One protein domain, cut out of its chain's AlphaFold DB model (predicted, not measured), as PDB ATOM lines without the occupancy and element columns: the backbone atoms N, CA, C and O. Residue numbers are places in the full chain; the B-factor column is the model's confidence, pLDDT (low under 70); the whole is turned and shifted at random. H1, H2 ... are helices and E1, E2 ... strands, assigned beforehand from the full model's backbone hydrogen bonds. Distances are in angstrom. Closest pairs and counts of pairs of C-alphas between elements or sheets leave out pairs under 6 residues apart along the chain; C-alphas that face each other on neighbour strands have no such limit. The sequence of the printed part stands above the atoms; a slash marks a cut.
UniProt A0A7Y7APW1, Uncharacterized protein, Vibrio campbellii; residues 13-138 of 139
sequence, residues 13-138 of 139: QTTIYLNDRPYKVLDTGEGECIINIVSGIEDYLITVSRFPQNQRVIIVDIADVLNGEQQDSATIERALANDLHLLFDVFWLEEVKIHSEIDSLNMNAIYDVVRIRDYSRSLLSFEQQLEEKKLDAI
ATOM      1  N   GLN A  13      13.322  53.301 -28.997       73.12
ATOM      2  CA  GLN A  13      12.127  53.639 -28.222       73.12
ATOM      3  C   GLN A  13      10.971  52.736 -28.656       73.12
ATOM      4  O   GLN A  13      10.556  52.757 -29.814       73.12
ATOM      5  N   THR A  14      10.423  51.959 -27.726       84.06
ATOM      6  CA  THR A  14       9.252  51.111 -27.978       84.06
ATOM      7  C   THR A  14       8.299  51.127 -26.792       84.06
ATOM      8  O   THR A  14       8.668  51.488 -25.677       84.06
ATOM      9  N   THR A  15       7.062  50.695 -27.021       90.44
ATOM     10  CA  THR A  15       6.184  50.253 -25.933       90.44
ATOM     11  C   THR A  15       6.380  48.756 -25.721       90.44
ATOM     12  O   THR A  15       6.314  47.987 -26.680       90.44
ATOM     13  N   ILE A  16       6.622  48.342 -24.481       91.75
ATOM     14  CA  ILE A  16       6.598  46.938 -24.057       91.75
ATOM     15  C   ILE A  16       5.433  46.718 -23.096       91.75
ATOM     16  O   ILE A  16       4.965  47.663 -22.465       91.75
ATOM     17  N   TYR A  17       4.980  45.475 -22.966       91.62
ATOM     18  CA  TYR A  17       3.923  45.114 -22.026       91.62
ATOM     19  C   TYR A  17       4.507  44.235 -20.921       91.62
ATOM     20  O   TYR A  17       5.011  43.149 -21.202       91.62
ATOM     21  N   LEU A  18       4.441  44.707 -19.677       92.88
ATOM     22  CA  LEU A  18       4.885  43.986 -18.486       92.88
ATOM     23  C   LEU A  18       3.657  43.693 -17.624       92.88
ATOM     24  O   LEU A  18       2.965  44.623 -17.221       92.88
ATOM     25  N   ASN A  19       3.349  42.412 -17.399       91.50
ATOM     26  CA  ASN A  19       2.114  41.962 -16.734       91.50
ATOM     27  C   ASN A  19       0.861  42.708 -17.239       91.50
ATOM     28  O   ASN A  19       0.102  43.287 -16.459       91.50
ATOM     29  N   ASP A  20       0.699  42.732 -18.565       89.94
ATOM     30  CA  ASP A  20      -0.394  43.389 -19.297       89.94
ATOM     31  C   ASP A  20      -0.466  44.923 -19.166       89.94
ATOM     32  O   ASP A  20      -1.391  45.546 -19.690       89.94
ATOM     33  N   ARG A  21       0.524  45.564 -18.530       91.31
ATOM     34  CA  ARG A  21       0.641  47.026 -18.450       91.31
ATOM     35  C   ARG A  21       1.632  47.562 -19.487       91.31
ATOM     36  O   ARG A  21       2.732  47.017 -19.594       91.31
ATOM     37  N   PRO A  22       1.277  48.606 -20.256       91.81
ATOM     38  CA  PRO A  22       2.187  49.214 -21.216       91.81
ATOM     39  C   PRO A  22       3.228  50.091 -20.512       91.81
ATOM     40  O   PRO A  22       2.897  50.881 -19.633       91.81
ATOM     41  N   TYR A  23       4.476  49.986 -20.958       93.62
ATOM     42  CA  TYR A  23       5.590  50.837 -20.552       93.62
ATOM     43  C   TYR A  23       6.287  51.364 -21.791       93.62
ATOM     44  O   TYR A  23       6.617  50.588 -22.694       93.62
ATOM     45  N   LYS A  24       6.566  52.667 -21.827       93.75
ATOM     46  CA  LYS A  24       7.487  53.204 -22.829       93.75
ATOM     47  C   LYS A  24       8.896  52.971 -22.321       93.75
ATOM     48  O   LYS A  24       9.224  53.339 -21.195       93.75
ATOM     49  N   VAL A  25       9.714  52.346 -23.152       94.00
ATOM     50  CA  VAL A  25      11.100  52.037 -22.827       94.00
ATOM     51  C   VAL A  25      11.993  52.571 -23.925       94.00
ATOM     52  O   VAL A  25      11.713  52.384 -25.109       94.00
ATOM     53  N   LEU A  26      13.060  53.245 -23.508       93.19
ATOM     54  CA  LEU A  26      14.161  53.648 -24.366       93.19
ATOM     55  C   LEU A  26      15.421  52.906 -23.920       93.19
ATOM     56  O   LEU A  26      15.861  53.082 -22.789       93.19
ATOM     57  N   ASP A  27      15.990  52.098 -24.807       92.06
ATOM     58  CA  ASP A  27      17.243  51.367 -24.589       92.06
ATOM     59  C   ASP A  27      18.340  51.958 -25.481       92.06
ATOM     60  O   ASP A  27      18.126  52.185 -26.678       92.06
ATOM     61  N   THR A  28      19.490  52.279 -24.891       90.12
ATOM     62  CA  THR A  28      20.607  52.923 -25.589       90.12
ATOM     63  C   THR A  28      21.951  52.566 -24.959       90.12
ATOM     64  O   THR A  28      22.066  52.418 -23.744       90.12
ATOM     65  N   GLY A  29      22.998  52.523 -25.785       88.62
ATOM     66  CA  GLY A  29      24.367  52.248 -25.347       88.62
ATOM     67  C   GLY A  29      24.637  50.770 -25.050       88.62
ATOM     68  O   GLY A  29      23.781  49.903 -25.209       88.62
ATOM     69  N   GLU A  30      25.856  50.483 -24.604       87.00
ATOM     70  CA  GLU A  30      26.340  49.134 -24.294       87.00
ATOM     71  C   GLU A  30      27.220  49.161 -23.037       87.00
ATOM     72  O   GLU A  30      27.839  50.181 -22.729       87.00
ATOM     73  N   GLY A  31      27.315  48.035 -22.323       88.62
ATOM     74  CA  GLY A  31      28.160  47.882 -21.135       88.62
ATOM     75  C   GLY A  31      27.362  47.660 -19.853       88.62
ATOM     76  O   GLY A  31      26.348  46.961 -19.868       88.62
ATOM     77  N   GLU A  32      27.830  48.232 -18.736       89.94
ATOM     78  CA  GLU A  32      27.143  48.101 -17.443       89.94
ATOM     79  C   GLU A  32      25.708  48.629 -17.550       89.94
ATOM     80  O   GLU A  32      25.488  49.739 -18.039       89.94
ATOM     81  N   CYS A  33      24.738  47.832 -17.096       92.62
ATOM     82  CA  CYS A  33      23.331  48.160 -17.260       92.62
ATOM     83  C   CYS A  33      22.825  49.054 -16.125       92.62
ATOM     84  O   CYS A  33      22.934  48.723 -14.938       92.62
ATOM     85  N   ILE A  34      22.227  50.177 -16.510       93.75
ATOM     86  CA  ILE A  34      21.536  51.094 -15.614       93.75
ATOM     87  C   ILE A  34      20.095  51.241 -16.078       93.75
ATOM     88  O   ILE A  34      19.843  51.519 -17.250       93.75
ATOM     89  N   ILE A  35      19.155  51.098 -15.147       95.19
ATOM     90  CA  ILE A  35      17.746  51.415 -15.368       95.19
ATOM     91  C   ILE A  35      17.404  52.716 -14.652       95.19
ATOM     92  O   ILE A  35      17.630  52.833 -13.448       95.19
ATOM     93  N   ASN A  36      16.813  53.662 -15.379       95.25
ATOM     94  CA  ASN A  36      16.284  54.903 -14.818       95.25
ATOM     95  C   ASN A  36      14.762  54.928 -14.974       95.25
ATOM     96  O   ASN A  36      14.243  54.893 -16.091       95.25
ATOM     97  N   ILE A  37      14.055  54.977 -13.849       95.94
ATOM     98  CA  ILE A  37      12.598  55.096 -13.799       95.94
ATOM     99  C   ILE A  37      12.227  56.578 -13.849       95.94
ATOM    100  O   ILE A  37      12.693  57.365 -13.025       95.94
ATOM    101  N   VAL A  38      11.377  56.948 -14.806       95.38
ATOM    102  CA  VAL A  38      10.988  58.339 -15.073       95.38
ATOM    103  C   VAL A  38       9.482  58.455 -15.291       95.38
ATOM    104  O   VAL A  38       8.805  57.467 -15.554       95.38
ATOM    105  N   SER A  39       8.943  59.670 -15.197       93.06
ATOM    106  CA  SER A  39       7.535  59.981 -15.511       93.06
ATOM    107  C   SER A  39       7.372  60.689 -16.863       93.06
ATOM    108  O   SER A  39       6.413  61.434 -17.059       93.06
ATOM    109  N   GLY A  40       8.354  60.530 -17.749       92.62
ATOM    110  CA  GLY A  40       8.407  61.154 -19.067       92.62
ATOM    111  C   GLY A  40       9.801  61.015 -19.671       92.62
ATOM    112  O   GLY A  40      10.753  61.631 -19.187       92.62
ATOM    113  N   ILE A  41       9.941  60.203 -20.725       92.25
ATOM    114  CA  ILE A  41      11.236  60.009 -21.404       92.25
ATOM    115  C   ILE A  41      11.734  61.322 -22.011       92.25
ATOM    116  O   ILE A  41      12.906  61.659 -21.866       92.25
ATOM    117  N   GLU A  42      10.865  62.073 -22.680       90.06
ATOM    118  CA  GLU A  42      11.243  63.298 -23.381       90.06
ATOM    119  C   GLU A  42      11.761  64.369 -22.410       90.06
ATOM    120  O   GLU A  42      12.805  64.972 -22.661       90.06
ATOM    121  N   ASP A  43      11.088  64.544 -21.270       90.44
ATOM    122  CA  ASP A  43      11.500  65.485 -20.224       90.44
ATOM    123  C   ASP A  43      12.842  65.074 -19.605       90.44
ATOM    124  O   ASP A  43      13.745  65.901 -19.444       90.44
ATOM    125  N   TYR A  44      13.021  63.778 -19.338       91.19
ATOM    126  CA  TYR A  44      14.287  63.246 -18.844       91.19
ATOM    127  C   TYR A  44      15.431  63.487 -19.838       91.19
ATOM    128  O   TYR A  44      16.497  63.974 -19.456       91.19
ATOM    129  N   LEU A  45      15.208  63.245 -21.131       89.69
ATOM    130  CA  LEU A  45      16.212  63.467 -22.175       89.69
ATOM    131  C   LEU A  45      16.629  64.936 -22.320       89.69
ATOM    132  O   LEU A  45      17.759  65.198 -22.724       89.69
ATOM    133  N   ILE A  46      15.757  65.892 -21.986       88.12
ATOM    134  CA  ILE A  46      16.110  67.320 -21.959       88.12
ATOM    135  C   ILE A  46      17.069  67.621 -20.798       88.12
ATOM    136  O   ILE A  46      17.973  68.445 -20.940       88.12
ATOM    137  N   THR A  47      16.890  66.957 -19.653       86.12
ATOM    138  CA  THR A  47      17.748  67.147 -18.471       86.12
ATOM    139  C   THR A  47      19.090  66.423 -18.569       86.12
ATOM    140  O   THR A  47      20.099  66.910 -18.049       86.12
ATOM    141  N   VAL A  48      19.140  65.287 -19.267       85.44
ATOM    142  CA  VAL A  48      20.368  64.505 -19.417       85.44
ATOM    143  C   VAL A  48      21.224  65.081 -20.540       85.44
ATOM    144  O   VAL A  48      20.957  64.920 -21.725       85.44
ATOM    145  N   SER A  49      22.320  65.729 -20.150       73.81
ATOM    146  CA  SER A  49      23.257  66.352 -21.091       73.81
ATOM    147  C   SER A  49      24.031  65.344 -21.951       73.81
ATOM    148  O   SER A  49      24.349  65.640 -23.105       73.81
ATOM    149  N   ARG A  50      24.354  64.160 -21.409       78.50
ATOM    150  CA  ARG A  50      25.014  63.069 -22.139       78.50
ATOM    151  C   ARG A  50      24.914  61.750 -21.373       78.50
ATOM    152  O   ARG A  50      25.119  61.738 -20.161       78.50
ATOM    153  N   PHE A  51      24.691  60.647 -22.084       79.38
ATOM    154  CA  PHE A  51      24.823  59.312 -21.502       79.38
ATOM    155  C   PHE A  51      26.302  58.932 -21.316       79.38
ATOM    156  O   PHE A  51      27.137  59.298 -22.156       79.38
ATOM    157  N   PRO A  52      26.662  58.236 -20.226       78.62
ATOM    158  CA  PRO A  52      28.028  57.778 -20.004       78.62
ATOM    159  C   PRO A  52      28.484  56.809 -21.099       78.62
ATOM    160  O   PRO A  52      27.724  55.957 -21.546       78.62
ATOM    161  N   GLN A  53      29.747  56.924 -21.519       78.81
ATOM    162  CA  GLN A  53      30.350  55.942 -22.421       78.81
ATOM    163  C   GLN A  53      30.558  54.621 -21.662       78.81
ATOM    164  O   GLN A  53      31.003  54.647 -20.514       78.81
ATOM    165  N   ASN A  54      30.275  53.486 -22.311       85.94
ATOM    166  CA  ASN A  54      30.337  52.123 -21.750       85.94
ATOM    167  C   ASN A  54      29.261  51.792 -20.700       85.94
ATOM    168  O   ASN A  54      29.486  50.953 -19.821       85.94
ATOM    169  N   GLN A  55      28.105  52.450 -20.772       88.75
ATOM    170  CA  GLN A  55      26.928  52.052 -20.009       88.75
ATOM    171  C   GLN A  55      25.744  51.842 -20.946       88.75
ATOM    172  O   GLN A  55      25.449  52.691 -21.789       88.75
ATOM    173  N   ARG A  56      25.049  50.717 -20.762       91.50
ATOM    174  CA  ARG A  56      23.732  50.493 -21.353       91.50
ATOM    175  C   ARG A  56      22.705  51.149 -20.443       91.50
ATOM    176  O   ARG A  56      22.577  50.762 -19.283       91.50
ATOM    177  N   VAL A  57      21.981  52.131 -20.956       92.56
ATOM    178  CA  VAL A  57      20.969  52.874 -20.207       92.56
ATOM    179  C   VAL A  57      19.591  52.504 -20.732       92.56
ATOM    180  O   VAL A  57      19.284  52.721 -21.902       92.56
ATOM    181  N   ILE A  58      18.754  51.978 -19.843       93.88
ATOM    182  CA  ILE A  58      17.355  51.665 -20.114       93.88
ATOM    183  C   ILE A  58      16.503  52.655 -19.326       93.88
ATOM    184  O   ILE A  58      16.499  52.664 -18.096       93.88
ATOM    185  N   ILE A  59      15.783  53.515 -20.029       95.06
ATOM    186  CA  ILE A  59      14.868  54.482 -19.427       95.06
ATOM    187  C   ILE A  59      13.469  53.887 -19.493       95.06
ATOM    188  O   ILE A  59      12.999  53.538 -20.574       95.06
ATOM    189  N   VAL A  60      12.815  53.777 -18.340       95.69
ATOM    190  CA  VAL A  60      11.473  53.206 -18.207       95.69
ATOM    191  C   VAL A  60      10.518  54.309 -17.781       95.69
ATOM    192  O   VAL A  60      10.611  54.824 -16.668       95.69
ATOM    193  N   ASP A  61       9.601  54.666 -18.674       94.75
ATOM    194  CA  ASP A  61       8.529  55.612 -18.388       94.75
ATOM    195  C   ASP A  61       7.385  54.912 -17.654       94.75
ATOM    196  O   ASP A  61       6.818  53.936 -18.155       94.75
ATOM    197  N   ILE A  62       7.036  55.428 -16.479       93.25
ATOM    198  CA  ILE A  62       5.950  54.916 -15.641       93.25
ATOM    199  C   ILE A  62       4.791  55.903 -15.498       93.25
ATOM    200  O   ILE A  62       3.915  55.684 -14.661       93.25
ATOM    201  N   ALA A  63       4.751  56.983 -16.288       91.44
ATOM    202  CA  ALA A  63       3.690  57.988 -16.203       91.44
ATOM    203  C   ALA A  63       2.288  57.364 -16.297       91.44
ATOM    204  O   ALA A  63       1.407  57.684 -15.502       91.44
ATOM    205  N   ASP A  64       2.096  56.420 -17.221       88.38
ATOM    206  CA  ASP A  64       0.811  55.742 -17.421       88.38
ATOM    207  C   ASP A  64       0.428  54.852 -16.223       88.38
ATOM    208  O   ASP A  64      -0.750  54.719 -15.896       88.38
ATOM    209  N   VAL A  65       1.417  54.295 -15.519       87.75
ATOM    210  CA  VAL A  65       1.211  53.487 -14.305       87.75
ATOM    211  C   VAL A  65       0.791  54.368 -13.135       87.75
ATOM    212  O   VAL A  65      -0.121  54.013 -12.393       87.75
ATOM    213  N   LEU A  66       1.427  55.532 -12.986       86.50
ATOM    214  CA  LEU A  66       1.100  56.495 -11.935       86.50
ATOM    215  C   LEU A  66      -0.278  57.134 -12.133       86.50
ATOM    216  O   LEU A  66      -0.955  57.445 -11.156       86.50
ATOM    217  N   ASN A  67      -0.689  57.322 -13.388       82.75
ATOM    218  CA  ASN A  67      -1.978  57.912 -13.749       82.75
ATOM    219  C   ASN A  67      -3.124  56.883 -13.833       82.75
ATOM    220  O   ASN A  67      -4.265  57.266 -14.105       82.75
ATOM    221  N   GLY A  68      -2.842  55.592 -13.619       73.06
ATOM    222  CA  GLY A  68      -3.842  54.524 -13.596       73.06
ATOM    223  C   GLY A  68      -4.879  54.697 -12.475       73.06
ATOM    224  O   GLY A  68      -4.615  55.318 -11.449       73.06
ATOM    225  N   GLU A  69      -6.090  54.163 -12.677       58.06
ATOM    226  CA  GLU A  69      -7.242  54.354 -11.778       58.06
ATOM    227  C   GLU A  69      -6.928  54.083 -10.296       58.06
ATOM    228  O   GLU A  69      -6.507  52.982  -9.965       58.06
ATOM    229  N   GLN A  70      -7.202  55.071  -9.426       62.12
ATOM    230  CA  GLN A  70      -7.316  55.039  -7.949       62.12
ATOM    231  C   GLN A  70      -6.712  53.828  -7.208       62.12
ATOM    232  O   GLN A  70      -7.361  53.225  -6.350       62.12
ATOM    233  N   GLN A  71      -5.459  53.481  -7.490       71.88
ATOM    234  CA  GLN A  71      -4.724  52.523  -6.676       71.88
ATOM    235  C   GLN A  71      -4.001  53.269  -5.562       71.88
ATOM    236  O   GLN A  71      -3.527  54.391  -5.743       71.88
ATOM    237  N   ASP A  72      -3.927  52.655  -4.382       84.62
ATOM    238  CA  ASP A  72      -3.048  53.174  -3.345       84.62
ATOM    239  C   ASP A  72      -1.572  53.040  -3.773       84.62
ATOM    240  O   ASP A  72      -1.204  52.168  -4.568       84.62
ATOM    241  N   SER A  73      -0.712  53.912  -3.233       84.38
ATOM    242  CA  SER A  73       0.727  53.932  -3.555       84.38
ATOM    243  C   SER A  73       1.379  52.563  -3.351       84.38
ATOM    244  O   SER A  73       2.146  52.098  -4.185       84.38
ATOM    245  N   ALA A  74       1.007  51.857  -2.279       85.94
ATOM    246  CA  ALA A  74       1.583  50.561  -1.937       85.94
ATOM    247  C   ALA A  74       1.242  49.458  -2.953       85.94
ATOM    248  O   ALA A  74       1.975  48.472  -3.074       85.94
ATOM    249  N   THR A  75       0.107  49.558  -3.639       88.06
ATOM    250  CA  THR A  75      -0.294  48.629  -4.698       88.06
ATOM    251  C   THR A  75       0.455  48.947  -5.984       88.06
ATOM    252  O   THR A  75       0.987  48.023  -6.597       88.06
ATOM    253  N   ILE A  76       0.604  50.232  -6.322       88.38
ATOM    254  CA  ILE A  76       1.420  50.686  -7.459       88.38
ATOM    255  C   ILE A  76       2.873  50.227  -7.299       88.38
ATOM    256  O   ILE A  76       3.433  49.623  -8.207       88.38
ATOM    257  N   GLU A  77       3.470  50.440  -6.126       89.94
ATOM    258  CA  GLU A  77       4.856  50.054  -5.823       89.94
ATOM    259  C   GLU A  77       5.080  48.540  -5.968       89.94
ATOM    260  O   GLU A  77       6.079  48.101  -6.540       89.94
ATOM    261  N   ARG A  78       4.133  47.725  -5.487       90.12
ATOM    262  CA  ARG A  78       4.192  46.260  -5.617       90.12
ATOM    263  C   ARG A  78       3.990  45.795  -7.056       90.12
ATOM    264  O   ARG A  78       4.681  44.877  -7.490       90.12
ATOM    265  N   ALA A  79       3.054  46.406  -7.778       91.19
ATOM    266  CA  ALA A  79       2.842  46.126  -9.193       91.19
ATOM    267  C   ALA A  79       4.118  46.428  -9.985       91.19
ATOM    268  O   ALA A  79       4.635  45.542 -10.658       91.19
ATOM    269  N   LEU A  80       4.698  47.614  -9.782       93.00
ATOM    270  CA  LEU A  80       5.924  48.037 -10.445       93.00
ATOM    271  C   LEU A  80       7.113  47.121 -10.123       93.00
ATOM    272  O   LEU A  80       7.886  46.796 -11.018       93.00
ATOM    273  N   ALA A  81       7.246  46.651  -8.881       93.75
ATOM    274  CA  ALA A  81       8.279  45.679  -8.521       93.75
ATOM    275  C   ALA A  81       8.135  44.356  -9.299       93.75
ATOM    276  O   ALA A  81       9.128  43.830  -9.806       93.75
ATOM    277  N   ASN A  82       6.910  43.845  -9.448       93.31
ATOM    278  CA  ASN A  82       6.642  42.644 -10.249       93.31
ATOM    279  C   ASN A  82       6.866  42.882 -11.751       93.31
ATOM    280  O   ASN A  82       7.334  41.990 -12.456       93.31
ATOM    281  N   ASP A  83       6.541  44.074 -12.242       94.38
ATOM    282  CA  ASP A  83       6.727  44.445 -13.647       94.38
ATOM    283  C   ASP A  83       8.211  44.547 -13.989       94.38
ATOM    284  O   ASP A  83       8.664  43.978 -14.980       94.38
ATOM    285  N   LEU A  84       8.999  45.187 -13.123       92.69
ATOM    286  CA  LEU A  84      10.447  45.276 -13.281       92.69
ATOM    287  C   LEU A  84      11.133  43.919 -13.136       92.69
ATOM    288  O   LEU A  84      12.112  43.671 -13.834       92.69
ATOM    289  N   HIS A  85      10.603  43.016 -12.304       92.44
ATOM    290  CA  HIS A  85      11.079  41.634 -12.272       92.44
ATOM    291  C   HIS A  85      11.002  40.988 -13.662       92.44
ATOM    292  O   HIS A  85      12.001  40.475 -14.159       92.44
ATOM    293  N   LEU A  86       9.846  41.109 -14.323       92.44
ATOM    294  CA  LEU A  86       9.645  40.606 -15.681       92.44
ATOM    295  C   LEU A  86      10.516  41.342 -16.710       92.44
ATOM    296  O   LEU A  86      11.018  40.718 -17.642       92.44
ATOM    297  N   LEU A  87      10.727  42.650 -16.546       93.25
ATOM    298  CA  LEU A  87      11.626  43.419 -17.411       93.25
ATOM    299  C   LEU A  87      13.043  42.832 -17.404       93.25
ATOM    300  O   LEU A  87      13.634  42.670 -18.473       93.25
ATOM    301  N   PHE A  88      13.576  42.496 -16.223       91.31
ATOM    302  CA  PHE A  88      14.909  41.902 -16.103       91.31
ATOM    303  C   PHE A  88      15.026  40.598 -16.895       91.31
ATOM    304  O   PHE A  88      16.053  40.370 -17.537       91.31
ATOM    305  N   ASP A  89      13.971  39.783 -16.881       88.69
ATOM    306  CA  ASP A  89      13.923  38.507 -17.593       88.69
ATOM    307  C   ASP A  89      13.804  38.702 -19.109       88.69
ATOM    308  O   ASP A  89      14.548  38.086 -19.870       88.69
ATOM    309  N   VAL A  90      12.914  39.595 -19.561       88.12
ATOM    310  CA  VAL A  90      12.692  39.876 -20.992       88.12
ATOM    311  C   VAL A  90      13.945  40.451 -21.651       88.12
ATOM    312  O   VAL A  90      14.271  40.088 -22.780       88.12
ATOM    313  N   PHE A  91      14.657  41.336 -20.955       87.12
ATOM    314  CA  PHE A  91      15.860  41.981 -21.481       87.12
ATOM    315  C   PHE A  91      17.148  41.183 -21.210       87.12
ATOM    316  O   PHE A  91      18.227  41.666 -21.563       87.12
ATOM    317  N   TRP A  92      17.049  39.994 -20.593       86.94
ATOM    318  CA  TRP A  92      18.185  39.182 -20.126       86.94
ATOM    319  C   TRP A  92      19.263  40.017 -19.438       86.94
ATOM    320  O   TRP A  92      20.460  39.890 -19.698       86.94
ATOM    321  N   LEU A  93      18.830  40.925 -18.568       88.25
ATOM    322  CA  LEU A  93      19.768  41.792 -17.875       88.25
ATOM    323  C   LEU A  93      20.589  40.952 -16.903       88.25
ATOM    324  O   LEU A  93      20.098  39.939 -16.412       88.25
ATOM    325  N   GLU A  94      21.838  41.336 -16.645       81.62
ATOM    326  CA  GLU A  94      22.749  40.615 -15.753       81.62
ATOM    327  C   GLU A  94      22.906  41.334 -14.413       81.62
ATOM    328  O   GLU A  94      22.138  41.081 -13.490       81.62
ATOM    329  N   GLU A  95      23.879  42.226 -14.285       84.69
ATOM    330  CA  GLU A  95      23.984  43.148 -13.157       84.69
ATOM    331  C   GLU A  95      23.309  44.457 -13.547       84.69
ATOM    332  O   GLU A  95      23.582  45.009 -14.617       84.69
ATOM    333  N   VAL A  96      22.399  44.934 -12.697       90.06
ATOM    334  CA  VAL A  96      21.589  46.119 -12.983       90.06
ATOM    335  C   VAL A  96      21.641  47.077 -11.808       90.06
ATOM    336  O   VAL A  96      21.308  46.717 -10.681       90.06
ATOM    337  N   LYS A  97      21.998  48.331 -12.085       92.75
ATOM    338  CA  LYS A  97      21.810  49.443 -11.145       92.75
ATOM    339  C   LYS A  97      20.491  50.127 -11.483       92.75
ATOM    340  O   LYS A  97      20.300  50.526 -12.626       92.75
ATOM    341  N   ILE A  98      19.586  50.259 -10.518       94.25
ATOM    342  CA  ILE A  98      18.276  50.880 -10.743       94.25
ATOM    343  C   ILE A  98      18.111  52.159  -9.924       94.25
ATOM    344  O   ILE A  98      18.380  52.179  -8.721       94.25
ATOM    345  N   HIS A  99      17.649  53.218 -10.583       94.50
ATOM    346  CA  HIS A  99      17.401  54.531  -9.993       94.50
ATOM    347  C   HIS A  99      16.009  55.040 -10.381       94.50
ATOM    348  O   HIS A  99      15.417  54.582 -11.359       94.50
ATOM    349  N   SER A 100      15.495  55.992  -9.607       94.31
ATOM    350  CA  SER A 100      14.238  56.689  -9.878       94.31
ATOM    351  C   SER A 100      14.485  58.188  -9.876       94.31
ATOM    352  O   SER A 100      15.112  58.699  -8.953       94.31
ATOM    353  N   GLU A 101      13.946  58.872 -10.879       94.81
ATOM    354  CA  GLU A 101      13.869  60.337 -10.949       94.81
ATOM    355  C   GLU A 101      12.559  60.871 -10.337       94.81
ATOM    356  O   GLU A 101      12.245  62.055 -10.422       94.81
ATOM    357  N   ILE A 102      11.751  59.984  -9.747       91.50
ATOM    358  CA  ILE A 102      10.458  60.300  -9.145       91.50
ATOM    359  C   ILE A 102      10.604  60.217  -7.625       91.50
ATOM    360  O   ILE A 102      10.641  59.123  -7.061       91.50
ATOM    361  N   ASP A 103      10.647  61.377  -6.965       88.69
ATOM    362  CA  ASP A 103      10.882  61.494  -5.515       88.69
ATOM    363  C   ASP A 103       9.811  60.809  -4.654       88.69
ATOM    364  O   ASP A 103      10.089  60.325  -3.557       88.69
ATOM    365  N   SER A 104       8.564  60.782  -5.128       88.38
ATOM    366  CA  SER A 104       7.444  60.176  -4.403       88.38
ATOM    367  C   SER A 104       7.394  58.653  -4.518       88.38
ATOM    368  O   SER A 104       6.588  58.027  -3.831       88.38
ATOM    369  N   LEU A 105       8.219  58.047  -5.380       89.94
ATOM    370  CA  LEU A 105       8.210  56.610  -5.610       89.94
ATOM    371  C   LEU A 105       9.038  55.884  -4.547       89.94
ATOM    372  O   LEU A 105      10.253  56.056  -4.444       89.94
ATOM    373  N   ASN A 106       8.394  55.004  -3.785       91.75
ATOM    374  CA  ASN A 106       9.102  54.136  -2.856       91.75
ATOM    375  C   ASN A 106       9.759  52.961  -3.596       91.75
ATOM    376  O   ASN A 106       9.096  52.053  -4.096       91.75
ATOM    377  N   MET A 107      11.089  52.956  -3.609       93.19
ATOM    378  CA  MET A 107      11.893  51.972  -4.335       93.19
ATOM    379  C   MET A 107      12.179  50.682  -3.551       93.19
ATOM    380  O   MET A 107      12.799  49.770  -4.096       93.19
ATOM    381  N   ASN A 108      11.737  50.555  -2.294       93.81
ATOM    382  CA  ASN A 108      12.128  49.433  -1.431       93.81
ATOM    383  C   ASN A 108      11.758  48.064  -2.017       93.81
ATOM    384  O   ASN A 108      12.604  47.175  -2.078       93.81
ATOM    385  N   ALA A 109      10.524  47.908  -2.504       91.50
ATOM    386  CA  ALA A 109      10.078  46.653  -3.109       91.50
ATOM    387  C   ALA A 109      10.884  46.305  -4.374       91.50
ATOM    388  O   ALA A 109      11.197  45.143  -4.618       91.50
ATOM    389  N   ILE A 110      11.271  47.317  -5.154       92.81
ATOM    390  CA  ILE A 110      12.071  47.152  -6.371       92.81
ATOM    391  C   ILE A 110      13.500  46.728  -6.014       92.81
ATOM    392  O   ILE A 110      14.034  45.786  -6.598       92.81
ATOM    393  N   TYR A 111      14.107  47.366  -5.011       94.44
ATOM    394  CA  TYR A 111      15.424  46.975  -4.512       94.44
ATOM    395  C   TYR A 111      15.435  45.565  -3.928       94.44
ATOM    396  O   TYR A 111      16.419  44.844  -4.093       94.44
ATOM    397  N   ASP A 112      14.351  45.144  -3.278       92.81
ATOM    398  CA  ASP A 112      14.213  43.775  -2.790       92.81
ATOM    399  C   ASP A 112      14.214  42.766  -3.946       92.81
ATOM    400  O   ASP A 112      14.931  41.765  -3.869       92.81
ATOM    401  N   VAL A 113      13.495  43.052  -5.040       91.50
ATOM    402  CA  VAL A 113      13.505  42.220  -6.256       91.50
ATOM    403  C   VAL A 113      14.913  42.110  -6.840       91.50
ATOM    404  O   VAL A 113      15.381  40.997  -7.092       91.50
ATOM    405  N   VAL A 114      15.614  43.237  -7.015       91.88
ATOM    406  CA  VAL A 114      16.992  43.250  -7.540       91.88
ATOM    407  C   VAL A 114      17.918  42.436  -6.635       91.88
ATOM    408  O   VAL A 114      18.623  41.546  -7.106       91.88
ATOM    409  N   ARG A 115      17.848  42.645  -5.315       91.62
ATOM    410  CA  ARG A 115      18.697  41.944  -4.343       91.62
ATOM    411  C   ARG A 115      18.474  40.432  -4.345       91.62
ATOM    412  O   ARG A 115      19.442  39.677  -4.290       91.62
ATOM    413  N   ILE A 116      17.219  39.976  -4.382       90.06
ATOM    414  CA  ILE A 116      16.886  38.541  -4.426       90.06
ATOM    415  C   ILE A 116      17.425  37.911  -5.710       90.06
ATOM    416  O   ILE A 116      17.998  36.817  -5.682       90.06
ATOM    417  N   ARG A 117      17.261  38.610  -6.833       89.69
ATOM    418  CA  ARG A 117      17.738  38.167  -8.138       89.69
ATOM    419  C   ARG A 117      19.263  38.048  -8.164       89.69
ATOM    420  O   ARG A 117      19.780  36.992  -8.526       89.69
ATOM    421  N   ASP A 118      19.976  39.076  -7.717       88.81
ATOM    422  CA  ASP A 118      21.442  39.091  -7.689       88.81
ATOM    423  C   ASP A 118      22.000  38.010  -6.759       88.81
ATOM    424  O   ASP A 118      22.941  37.298  -7.111       88.81
ATOM    425  N   TYR A 119      21.364  37.816  -5.599       88.88
ATOM    426  CA  TYR A 119      21.706  36.729  -4.686       88.88
ATOM    427  C   TYR A 119      21.534  35.353  -5.343       88.88
ATOM    428  O   TYR A 119      22.435  34.516  -5.272       88.88
ATOM    429  N   SER A 120      20.412  35.131  -6.031       87.31
ATOM    430  CA  SER A 120      20.135  33.868  -6.727       87.31
ATOM    431  C   SER A 120      21.163  33.592  -7.829       87.31
ATOM    432  O   SER A 120      21.657  32.472  -7.945       87.31
ATOM    433  N   ARG A 121      21.555  34.616  -8.599       84.69
ATOM    434  CA  ARG A 121      22.609  34.493  -9.625       84.69
ATOM    435  C   ARG A 121      23.979  34.194  -9.014       84.69
ATOM    436  O   ARG A 121      24.709  33.359  -9.540       84.69
ATOM    437  N   SER A 122      24.313  34.844  -7.900       86.88
ATOM    438  CA  SER A 122      25.564  34.607  -7.173       86.88
ATOM    439  C   SER A 122      25.679  33.158  -6.687       86.88
ATOM    440  O   SER A 122      26.720  32.527  -6.873       86.88
ATOM    441  N   LEU A 123      24.590  32.592  -6.150       88.00
ATOM    442  CA  LEU A 123      24.546  31.182  -5.751       88.00
ATOM    443  C   LEU A 123      24.774  30.234  -6.936       88.00
ATOM    444  O   LEU A 123      25.611  29.340  -6.838       88.00
ATOM    445  N   LEU A 124      24.089  30.461  -8.062       84.44
ATOM    446  CA  LEU A 124      24.245  29.635  -9.266       84.44
ATOM    447  C   LEU A 124      25.678  29.675  -9.814       84.44
ATOM    448  O   LEU A 124      26.241  28.639 -10.161       84.44
ATOM    449  N   SER A 125      26.291  30.861  -9.848       84.50
ATOM    450  CA  SER A 125      27.688  31.030 -10.272       84.50
ATOM    451  C   SER A 125      28.656  30.271  -9.357       84.50
ATOM    452  O   SER A 125      29.572  29.592  -9.826       84.50
ATOM    453  N   PHE A 126      28.429  30.319  -8.041       87.06
ATOM    454  CA  PHE A 126      29.239  29.578  -7.078       87.06
ATOM    455  C   PHE A 126      29.123  28.055  -7.259       87.06
ATOM    456  O   PHE A 126      30.135  27.352  -7.212       87.06
ATOM    457  N   GLU A 127      27.913  27.536  -7.489       85.62
ATOM    458  CA  GLU A 127      27.682  26.109  -7.744       85.62
ATOM    459  C   GLU A 127      28.380  25.638  -9.026       85.62
ATOM    460  O   GLU A 127      29.079  24.622  -8.998       85.62
ATOM    461  N   GLN A 128      28.284  26.414 -10.110       84.31
ATOM    462  CA  GLN A 128      28.965  26.124 -11.378       84.31
ATOM    463  C   GLN A 128      30.485  26.035 -11.202       84.31
ATOM    464  O   GLN A 128      31.102  25.046 -11.601       84.31
ATOM    465  N   GLN A 129      31.092  27.005 -10.514       86.19
ATOM    466  CA  GLN A 129      32.533  26.985 -10.233       86.19
ATOM    467  C   GLN A 129      32.956  25.776  -9.388       86.19
ATOM    468  O   GLN A 129      34.079  25.278  -9.513       86.19
ATOM    469  N   LEU A 130      32.089  25.307  -8.486       87.38
ATOM    470  CA  LEU A 130      32.355  24.123  -7.674       87.38
ATOM    471  C   LEU A 130      32.333  22.843  -8.525       87.38
ATOM    472  O   LEU A 130      33.152  21.950  -8.303       87.38
ATOM    473  N   GLU A 131      31.407  22.741  -9.480       86.62
ATOM    474  CA  GLU A 131      31.316  21.609 -10.407       86.62
ATOM    475  C   GLU A 131      32.494  21.560 -11.383       86.62
ATOM    476  O   GLU A 131      33.103  20.500 -11.539       86.62
ATOM    477  N   GLU A 132      32.881  22.699 -11.959       86.50
ATOM    478  CA  GLU A 132      34.058  22.808 -12.831       86.50
ATOM    479  C   GLU A 132      35.330  22.347 -12.109       86.50
ATOM    480  O   GLU A 132      36.056  21.483 -12.602       86.50
ATOM    481  N   LYS A 133      35.542  22.809 -10.869       85.44
ATOM    482  CA  LYS A 133      36.683  22.375 -10.045       85.44
ATOM    483  C   LYS A 133      36.675  20.876  -9.744       85.44
ATOM    484  O   LYS A 133      37.743  20.274  -9.638       85.44
ATOM    485  N   LYS A 134      35.500  20.259  -9.574       84.88
ATOM    486  CA  LYS A 134      35.391  18.802  -9.374       84.88
ATOM    487  C   LYS A 134      35.738  18.035 -10.647       84.88
ATOM    488  O   LYS A 134      36.401  17.009 -10.553       84.88
ATOM    489  N   LEU A 135      35.302  18.517 -11.810       80.56
ATOM    490  CA  LEU A 135      35.603  17.910 -13.109       80.56
ATOM    491  C   LEU A 135      37.099  17.990 -13.438       80.56
ATOM    492  O   LEU A 135      37.675  16.997 -13.879       80.56
ATOM    493  N   ASP A 136      37.733  19.127 -13.156       79.81
ATOM    494  CA  ASP A 136      39.174  19.311 -13.350       79.81
ATOM    495  C   ASP A 136      40.012  18.436 -12.411       79.81
ATOM    496  O   ASP A 136      41.075  17.968 -12.799       79.81
ATOM    497  N   ALA A 137      39.526  18.145 -11.201       76.19
ATOM    498  CA  ALA A 137      40.208  17.250 -10.262       76.19
ATOM    499  C   ALA A 137      40.171  15.761 -10.669       76.19
ATOM    500  O   ALA A 137      40.858  14.946 -10.052       76.19
ATOM    501  N   ILE A 138      39.349  15.394 -11.658       82.56
ATOM    502  CA  ILE A 138      39.182  14.015 -12.154       82.56
ATOM    503  C   ILE A 138      39.910  13.812 -13.503       82.56
ATOM    504  O   ILE A 138      39.998  12.682 -13.990       82.56
TER     505      ILE A 138
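This is residues 13 to 138 of the 139 residues of an uncharacterized protein of Vibrio campbellii (UniProt A0A7Y7APW1). A strongly twisted sheet of five strands has H3 and the first part of H4 packed together over one face, while residues 122 to 138, of which 122 to 136 belong to H4, stick out far beyond this body as a long arm. H1 sits on the sheet over E4, and little H2 only grazes it. The printed part has 126 residues, with named elements in the order E1 E2 E3 H1 E4 H2 H3 E5 H4; the class is mixed, helices and strands. The sheet is mixed too, in the order E1 E2 E4 E3 E5. The whole is loose, with a radius of gyration of the C-alphas of 17.1 A, and elongated, spanning 60 by 35 by 24 A.

E1, residues 13 to 18, and E2, residues 21 to 28, form an antiparallel hairpin, with N 16 and O 23 at 2.9 A. E3, residues 32 to 38, H1, residues 41 to 47, and E4, residues 55 to 61, make a strand-helix-strand unit, two parallel neighbour strands with a helix between them in the chain, its crossover right-handed. N 36 of E3 and O 58 of E4 are 2.9 A apart. H1 is on the sheet over E4 at a height over the sheet of 10.0 A, slantwise to E4 at 42 degrees on the local plane; its line rises 38 degrees, only just short of standing up from the sheet. E4 is antiparallel to E2, with N 59 and O 26 at 2.8 A. H2, residues 63 to 66, H3, residues 73 to 90, and E5, residues 96 to 100, follow E4 in a split unit, E3 being between E4 and E5 in the sheet, with a right-handed crossover. E5 is parallel to E3, with N 35 and O 97 at 2.8 A. H3 and H4, residues 108 to 136, on one face of the sheet, make two layers. Residues 77 to 85 of H3 touch residues 109 to 114 of H4, closest at the C-alphas of Ala 81 and Ile 110, 4.6 A, at a shallow tilt of 30 degrees, the same way. In H1, H3 and H4 every O i to N i+4 pair is within hydrogen-bond range; H2 is too short for one.

E1 begins at C-alpha 13, (12.127, 53.639, -28.222). E2 is 22.0 A long, E3 19.3 A, E4 18.8 A and H3 25.4 A. H4, 42.2 A, runs from C-alpha 108 at (12.128, 49.433, -1.431) to C-alpha 136 at (39.174, 19.311, -13.350).

The C-alphas of Gln 70 and Ile 138, the two farthest apart, are 62.2 A apart. Without residues 122 to 138 the body spans 40 by 36 by 24 A. The printed part has no cut and no long link. Its mean pLDDT is 88.4; residues 69 to 70 are under 70.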